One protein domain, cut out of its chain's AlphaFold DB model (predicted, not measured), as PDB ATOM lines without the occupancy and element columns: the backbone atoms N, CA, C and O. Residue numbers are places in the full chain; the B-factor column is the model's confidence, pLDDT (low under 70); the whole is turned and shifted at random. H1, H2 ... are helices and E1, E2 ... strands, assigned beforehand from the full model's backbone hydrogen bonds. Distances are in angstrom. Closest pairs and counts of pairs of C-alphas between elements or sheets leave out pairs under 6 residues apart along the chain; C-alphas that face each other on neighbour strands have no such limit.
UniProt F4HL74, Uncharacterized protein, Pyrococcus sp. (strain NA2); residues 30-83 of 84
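Overview. This is residues 30 to 83 of the 84 residues of an uncharacterized protein of Pyrococcus sp. (strain NA2) (UniProt F4HL74). A two-stranded hairpin, E1 and E2, and a long helix, H2, form an open V that meets near Asn 39 and Leu 63; short helix H1 is at that end. Residues 46 to 51 and 71 to 83 stand free at the V's tips. The 54 printed residues run H1, E1, E2, H2, mixed in class, and are loose, with radius of gyration of the C-alphas 14.1 A and spans 43 by 25 by 16 A.

Arrangement. E1, residues 39 to 46, and E2, residues 51 to 58, are an antiparallel hairpin at 166 degrees; N 43 and O 54 are within hydrogen-bond range at 2.8 A. E1 and H2, residues 63 to 81, have closest C-alphas Asn 39 and Leu 63, 5.8 A apart; E2 and H2 are near each other, with 5 pairs of C-alphas within 10 A. H1, residues 30 to 35, is apart from E2 and H2. In H1 and H2 every O i to N i+4 pair is within hydrogen-bond range.

Along the chain. E1 measures 22.8 A, E2 23.0 A, H2 27.2 A. C-alpha 30 is at (217.167, 227.914, 205.188), C-alpha 81 at (239.469, 254.255, 223.890).

Size, cuts and confidence. The printed part has no cut; its three links are tight. Residues 30 to 38, 50 and 80 to 83 are under pLDDT 70.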
ATOM      1  N   GLU A  30     216.249 228.549 206.129       56.44
ATOM      2  CA  GLU A  30     217.167 227.914 205.188       56.44
ATOM      3  C   GLU A  30     216.968 228.392 203.743       56.44
ATOM      4  O   GLU A  30     217.950 228.553 203.018       56.44
ATOM      5  N   GLN A  31     215.726 228.645 203.320       58.09
ATOM      6  CA  GLN A  31     215.411 229.184 201.994       58.09
ATOM      7  C   GLN A  31     215.862 230.644 201.866       58.09
ATOM      8  O   GLN A  31     216.496 230.991 200.868       58.09
ATOM      9  N   PHE A  32     215.664 231.446 202.916       65.81
ATOM     10  CA  PHE A  32     216.179 232.814 203.006       65.81
ATOM     11  C   PHE A  32     217.706 232.855 202.830       65.81
ATOM     12  O   PHE A  32     218.248 233.624 202.029       65.81
ATOM     13  N   PHE A  33     218.429 231.967 203.520       59.28
ATOM     14  CA  PHE A  33     219.882 231.872 203.372       59.28
ATOM     15  C   PHE A  33     220.322 231.310 202.012       59.28
ATOM     16  O   PHE A  33     221.368 231.720 201.511       59.28
ATOM     17  N   ALA A  34     219.544 230.419 201.390       60.56
ATOM     18  CA  ALA A  34     219.859 229.860 200.072       60.56
ATOM     19  C   ALA A  34     219.696 230.875 198.925       60.56
ATOM     20  O   ALA A  34     220.412 230.791 197.926       60.56
ATOM     21  N   GLN A  35     218.777 231.836 199.060       60.31
ATOM     22  CA  GLN A  35     218.569 232.909 198.078       60.31
ATOM     23  C   GLN A  35     219.469 234.129 198.312       60.31
ATOM     24  O   GLN A  35     219.678 234.937 197.400       60.31
ATOM     25  N   SER A  36     220.034 234.257 199.512       59.88
ATOM     26  CA  SER A  36     220.929 235.351 199.871       59.88
ATOM     27  C   SER A  36     222.218 235.310 199.035       59.88
ATOM     28  O   SER A  36     223.104 234.485 199.247       59.88
ATOM     29  N   LYS A  37     222.356 236.230 198.067       63.00
ATOM     30  CA  LYS A  37     223.529 236.352 197.165       63.00
ATOM     31  C   LYS A  37     224.755 237.007 197.821       63.00
ATOM     32  O   LYS A  37     225.553 237.671 197.152       63.00
ATOM     33  N   GLY A  38     224.894 236.845 199.128       63.69
ATOM     34  CA  GLY A  38     225.950 237.440 199.932       63.69
ATOM     35  C   GLY A  38     225.417 237.904 201.277       63.69
ATOM     36  O   GLY A  38     224.257 238.278 201.419       63.69
ATOM     37  N   ASN A  39     226.284 237.908 202.280       70.56
ATOM     38  CA  ASN A  39     225.896 238.304 203.621       70.56
ATOM     39  C   ASN A  39     226.138 239.805 203.801       70.56
ATOM     40  O   ASN A  39     227.206 240.320 203.461       70.56
ATOM     41  N   THR A  40     225.137 240.512 204.328       76.06
ATOM     42  CA  THR A  40     225.257 241.927 204.697       76.06
ATOM     43  C   THR A  40     224.983 242.102 206.179       76.06
ATOM     44  O   THR A  40     223.943 241.675 206.672       76.06
ATOM     45  N   ILE A  41     225.901 242.757 206.889       72.88
ATOM     46  CA  ILE A  41     225.706 243.160 208.283       72.88
ATOM     47  C   ILE A  41     225.465 244.662 208.338       72.88
ATOM     48  O   ILE A  41     226.259 245.443 207.817       72.88
ATOM     49  N   TYR A  42     224.400 245.058 209.031       78.44
ATOM     50  CA  TYR A  42     224.123 246.452 209.357       78.44
ATOM     51  C   TYR A  42     224.483 246.726 210.816       78.44
ATOM     52  O   TYR A  42     223.903 246.145 211.732       78.44
ATOM     53  N   VAL A  43     225.425 247.639 211.042       76.25
ATOM     54  CA  VAL A  43     225.790 248.127 212.376       76.25
ATOM     55  C   VAL A  43     225.238 249.536 212.526       76.25
ATOM     56  O   VAL A  43     225.625 250.436 211.786       76.25
ATOM     57  N   SER A  44     224.315 249.730 213.466       77.50
ATOM     58  CA  SER A  44     223.728 251.043 213.740       77.50
ATOM     59  C   SER A  44     224.208 251.586 215.079       77.50
ATOM     60  O   SER A  44     224.049 250.936 216.111       77.50
ATOM     61  N   PHE A  45     224.751 252.796 215.059       77.06
ATOM     62  CA  PHE A  45     225.099 253.577 216.235       77.06
ATOM     63  C   PHE A  45     224.097 254.720 216.358       77.06
ATOM     64  O   PHE A  45     224.019 255.575 215.479       77.06
ATOM     65  N   ALA A  46     223.322 254.722 217.436       82.06
ATOM     66  CA  ALA A  46     222.469 255.846 217.789       82.06
ATOM     67  C   ALA A  46     223.197 256.707 218.831       82.06
ATOM     68  O   ALA A  46     223.587 256.211 219.889       82.06
ATOM     69  N   THR A  47     223.405 257.979 218.514       75.31
ATOM     70  CA  THR A  47     223.774 259.030 219.463       75.31
ATOM     71  C   THR A  47     222.546 259.893 219.750       75.31
ATOM     72  O   THR A  47     221.505 259.732 219.114       75.31
ATOM     73  N   THR A  48     222.655 260.805 220.716       80.00
ATOM     74  CA  THR A  48     221.575 261.738 221.070       80.00
ATOM     75  C   THR A  48     221.126 262.595 219.882       80.00
ATOM     76  O   THR A  48     219.957 262.947 219.796       80.00
ATOM     77  N   ASP A  49     222.042 262.883 218.953       73.25
ATOM     78  CA  ASP A  49     221.827 263.837 217.861       73.25
ATOM     79  C   ASP A  49     221.775 263.176 216.472       73.25
ATOM     80  O   ASP A  49     221.336 263.800 215.508       73.25
ATOM     81  N   ALA A  50     222.244 261.929 216.329       68.19
ATOM     82  CA  ALA A  50     222.337 261.264 215.032       68.19
ATOM     83  C   ALA A  50     222.268 259.736 215.122       68.19
ATOM     84  O   ALA A  50     222.768 259.110 216.054       68.19
ATOM     85  N   LYS A  51     221.730 259.111 214.074       80.06
ATOM     86  CA  LYS A  51     221.828 257.667 213.850       80.06
ATOM     87  C   LYS A  51     222.734 257.411 212.654       80.06
ATOM     88  O   LYS A  51     222.431 257.834 211.544       80.06
ATOM     89  N   ILE A  52     223.837 256.707 212.882       72.88
ATOM     90  CA  ILE A  52     224.772 256.291 211.835       72.88
ATOM     91  C   ILE A  52     224.586 254.795 211.619       72.88
ATOM     92  O   ILE A  52     224.808 254.006 212.536       72.88
ATOM     93  N   THR A  53     224.206 254.400 210.407       79.69
ATOM     94  CA  THR A  53     224.104 252.994 210.007       79.69
ATOM     95  C   THR A  53     225.182 252.677 208.981       79.69
ATOM     96  O   THR A  53     225.301 253.354 207.964       79.69
ATOM     97  N   ILE A  54     225.973 251.641 209.251       75.88
ATOM     98  CA  ILE A  54     227.039 251.148 208.379       75.88
ATOM     99  C   ILE A  54     226.628 249.762 207.883       75.88
ATOM    100  O   ILE A  54     226.454 248.851 208.691       75.88
ATOM    101  N   GLY A  55     226.464 249.612 206.569       80.19
ATOM    102  CA  GLY A  55     226.222 248.327 205.912       80.19
ATOM    103  C   GLY A  55     227.518 247.744 205.357       80.19
ATOM    104  O   GLY A  55     228.224 248.417 204.609       80.19
ATOM    105  N   ILE A  56     227.836 246.504 205.720       75.81
ATOM    106  CA  ILE A  56     229.000 245.764 205.222       75.81
ATOM    107  C   ILE A  56     228.491 244.531 204.492       75.81
ATOM    108  O   ILE A  56     228.022 243.592 205.133       75.81
ATOM    109  N   SER A  57     228.596 244.538 203.166       80.44
ATOM    110  CA  SER A  57     228.205 243.423 202.302       80.44
ATOM    111  C   SER A  57     229.431 242.679 201.792       80.44
ATOM    112  O   SER A  57     230.371 243.299 201.292       80.44
ATOM    113  N   HIS A  58     229.407 241.350 201.856       78.50
ATOM    114  CA  HIS A  58     230.443 240.514 201.262       78.50
ATOM    115  C   HIS A  58     229.824 239.321 200.537       78.50
ATOM    116  O   HIS A  58     228.925 238.657 201.053       78.50
ATOM    117  N   LYS A  59     230.311 239.059 199.322       74.12
ATOM    118  CA  LYS A  59     229.768 238.015 198.440       74.12
ATOM    119  C   LYS A  59     230.158 236.614 198.900       74.12
ATOM    120  O   LYS A  59     229.315 235.729 198.914       74.12
ATOM    121  N   ASP A  60     231.404 236.458 199.340       78.31
ATOM    122  CA  ASP A  60     231.994 235.137 199.603       78.31
ATOM    123  C   ASP A  60     232.191 234.827 201.094       78.31
ATOM    124  O   ASP A  60     232.664 233.751 201.435       78.31
ATOM    125  N   ALA A  61     231.866 235.769 201.988       71.12
ATOM    126  CA  ALA A  61     232.088 235.584 203.421       71.12
ATOM    127  C   ALA A  61     230.801 235.068 204.050       71.12
ATOM    128  O   ALA A  61     229.716 235.612 203.813       71.12
ATOM    129  N   SER A  62     230.927 234.036 204.872       79.38
ATOM    130  CA  SER A  62     229.841 233.539 205.704       79.38
ATOM    131  C   SER A  62     229.397 234.596 206.720       79.38
ATOM    132  O   SER A  62     230.147 235.504 207.095       79.38
ATOM    133  N   LEU A  63     228.163 234.465 207.212       74.44
ATOM    134  CA  LEU A  63     227.652 235.320 208.282       74.44
ATOM    135  C   LEU A  63     228.555 235.258 209.526       74.44
ATOM    136  O   LEU A  63     228.802 236.283 210.158       74.44
ATOM    137  N   GLU A  64     229.079 234.075 209.858       77.81
ATOM    138  CA  GLU A  64     229.963 233.876 211.010       77.81
ATOM    139  C   GLU A  64     231.271 234.670 210.875       77.81
ATOM    140  O   GLU A  64     231.679 235.352 211.819       77.81
ATOM    141  N   GLU A  65     231.893 234.651 209.692       80.75
ATOM    142  CA  GLU A  65     233.111 235.417 209.404       80.75
ATOM    143  C   GLU A  65     232.872 236.924 209.511       80.75
ATOM    144  O   GLU A  65     233.662 237.634 210.140       80.75
ATOM    145  N   LEU A  66     231.752 237.414 208.972       79.81
ATOM    146  CA  LEU A  66     231.397 238.828 209.071       79.81
ATOM    147  C   LEU A  66     231.117 239.249 210.521       79.81
ATOM    148  O   LEU A  66     231.598 240.293 210.965       79.81
ATOM    149  N   VAL A  67     230.397 238.432 211.297       80.81
ATOM    150  CA  VAL A  67     230.139 238.705 212.722       80.81
ATOM    151  C   VAL A  67     231.446 238.722 213.515       80.81
ATOM    152  O   VAL A  67     231.627 239.573 214.391       80.81
ATOM    153  N   LYS A  68     232.371 237.803 213.221       85.50
ATOM    154  CA  LYS A  68     233.689 237.761 213.858       85.50
ATOM    155  C   LYS A  68     234.493 239.028 213.556       85.50
ATOM    156  O   LYS A  68     234.981 239.652 214.497       85.50
ATOM    157  N   ALA A  69     234.546 239.456 212.295       82.31
ATOM    158  CA  ALA A  69     235.232 240.681 211.890       82.31
ATOM    159  C   ALA A  69     234.673 241.926 212.605       82.31
ATOM    160  O   ALA A  69     235.431 242.743 213.129       82.31
ATOM    161  N   VAL A  70     233.343 242.044 212.717       82.38
ATOM    162  CA  VAL A  70     232.702 243.151 213.452       82.38
ATOM    163  C   VAL A  70     233.060 243.121 214.942       82.38
ATOM    164  O   VAL A  70     233.358 244.163 215.526       82.38
ATOM    165  N   LYS A  71     233.073 241.941 215.577       84.94
ATOM    166  CA  LYS A  71     233.478 241.803 216.987       84.94
ATOM    167  C   LYS A  71     234.931 242.217 217.208       84.94
ATOM    168  O   LYS A  71     235.207 242.922 218.178       84.94
ATOM    169  N   GLU A  72     235.842 241.799 216.334       86.94
ATOM    170  CA  GLU A  72     237.258 242.173 216.411       86.94
ATOM    171  C   GLU A  72     237.431 243.692 216.294       86.94
ATOM    172  O   GLU A  72     238.059 244.297 217.165       86.94
ATOM    173  N   LEU A  73     236.755 244.322 215.329       82.00
ATOM    174  CA  LEU A  73     236.743 245.776 215.159       82.00
ATOM    175  C   LEU A  73     236.252 246.499 216.427       82.00
ATOM    176  O   LEU A  73     236.896 247.427 216.916       82.00
ATOM    177  N   LEU A  74     235.138 246.051 217.021       81.88
ATOM    178  CA  LEU A  74     234.612 246.626 218.268       81.88
ATOM    179  C   LEU A  74     235.585 246.468 219.446       81.88
ATOM    180  O   LEU A  74     235.709 247.372 220.280       81.88
ATOM    181  N   VAL A  75     236.288 245.335 219.531       85.12
ATOM    182  CA  VAL A  75     237.314 245.099 220.555       85.12
ATOM    183  C   VAL A  75     238.497 246.049 220.370       85.12
ATOM    184  O   VAL A  75     238.992 246.590 221.361       85.12
ATOM    185  N   GLU A  76     238.937 246.292 219.137       81.25
ATOM    186  CA  GLU A  76     239.999 247.260 218.844       81.25
ATOM    187  C   GLU A  76     239.593 248.692 219.201       81.25
ATOM    188  O   GLU A  76     240.333 249.378 219.911       81.25
ATOM    189  N   PHE A  77     238.386 249.118 218.816       77.56
ATOM    190  CA  PHE A  77     237.837 250.416 219.220       77.56
ATOM    191  C   PHE A  77     237.805 250.570 220.742       77.56
ATOM    192  O   PHE A  77     238.213 251.606 221.275       77.56
ATOM    193  N   ARG A  78     237.376 249.527 221.464       75.94
ATOM    194  CA  ARG A  78     237.380 249.528 222.930       75.94
ATOM    195  C   ARG A  78     238.802 249.679 223.478       75.94
ATOM    196  O   ARG A  78     239.004 250.507 224.356       75.94
ATOM    197  N   LYS A  79     239.785 248.930 222.966       78.81
ATOM    198  CA  LYS A  79     241.192 249.008 223.411       78.81
ATOM    199  C   LYS A  79     241.814 250.384 223.160       78.81
ATOM    200  O   LYS A  79     242.547 250.870 224.016       78.81
ATOM    201  N   ASN A  80     241.509 251.015 222.028       68.88
ATOM    202  CA  ASN A  80     242.026 252.345 221.699       68.88
ATOM    203  C   ASN A  80     241.383 253.457 222.538       68.88
ATOM    204  O   ASN A  80     242.068 254.417 222.878       68.88
ATOM    205  N   LYS A  81     240.123 253.303 222.971       56.53
ATOM    206  CA  LYS A  81     239.469 254.255 223.890       56.53
ATOM    207  C   LYS A  81     240.117 254.306 225.285       56.53
ATOM    208  O   LYS A  81     239.967 255.301 225.974       56.53
ATOM    209  N   PHE A  82     240.834 253.257 225.695       50.72
ATOM    210  CA  PHE A  82     241.553 253.196 226.980       50.72
ATOM    211  C   PHE A  82     243.041 253.575 226.880       50.72
ATOM    212  O   PHE A  82     243.780 253.400 227.846       50.72
ATOM    213  N   LYS A  83     243.498 254.049 225.714       50.47
ATOM    214  CA  LYS A  83     244.878 254.509 225.489       50.47
ATOM    215  C   LYS A  83     245.007 256.021 225.262       50.47
ATOM    216  O   LYS A  83     246.134 256.486 225.111       50.47
TER     217      LYS A  83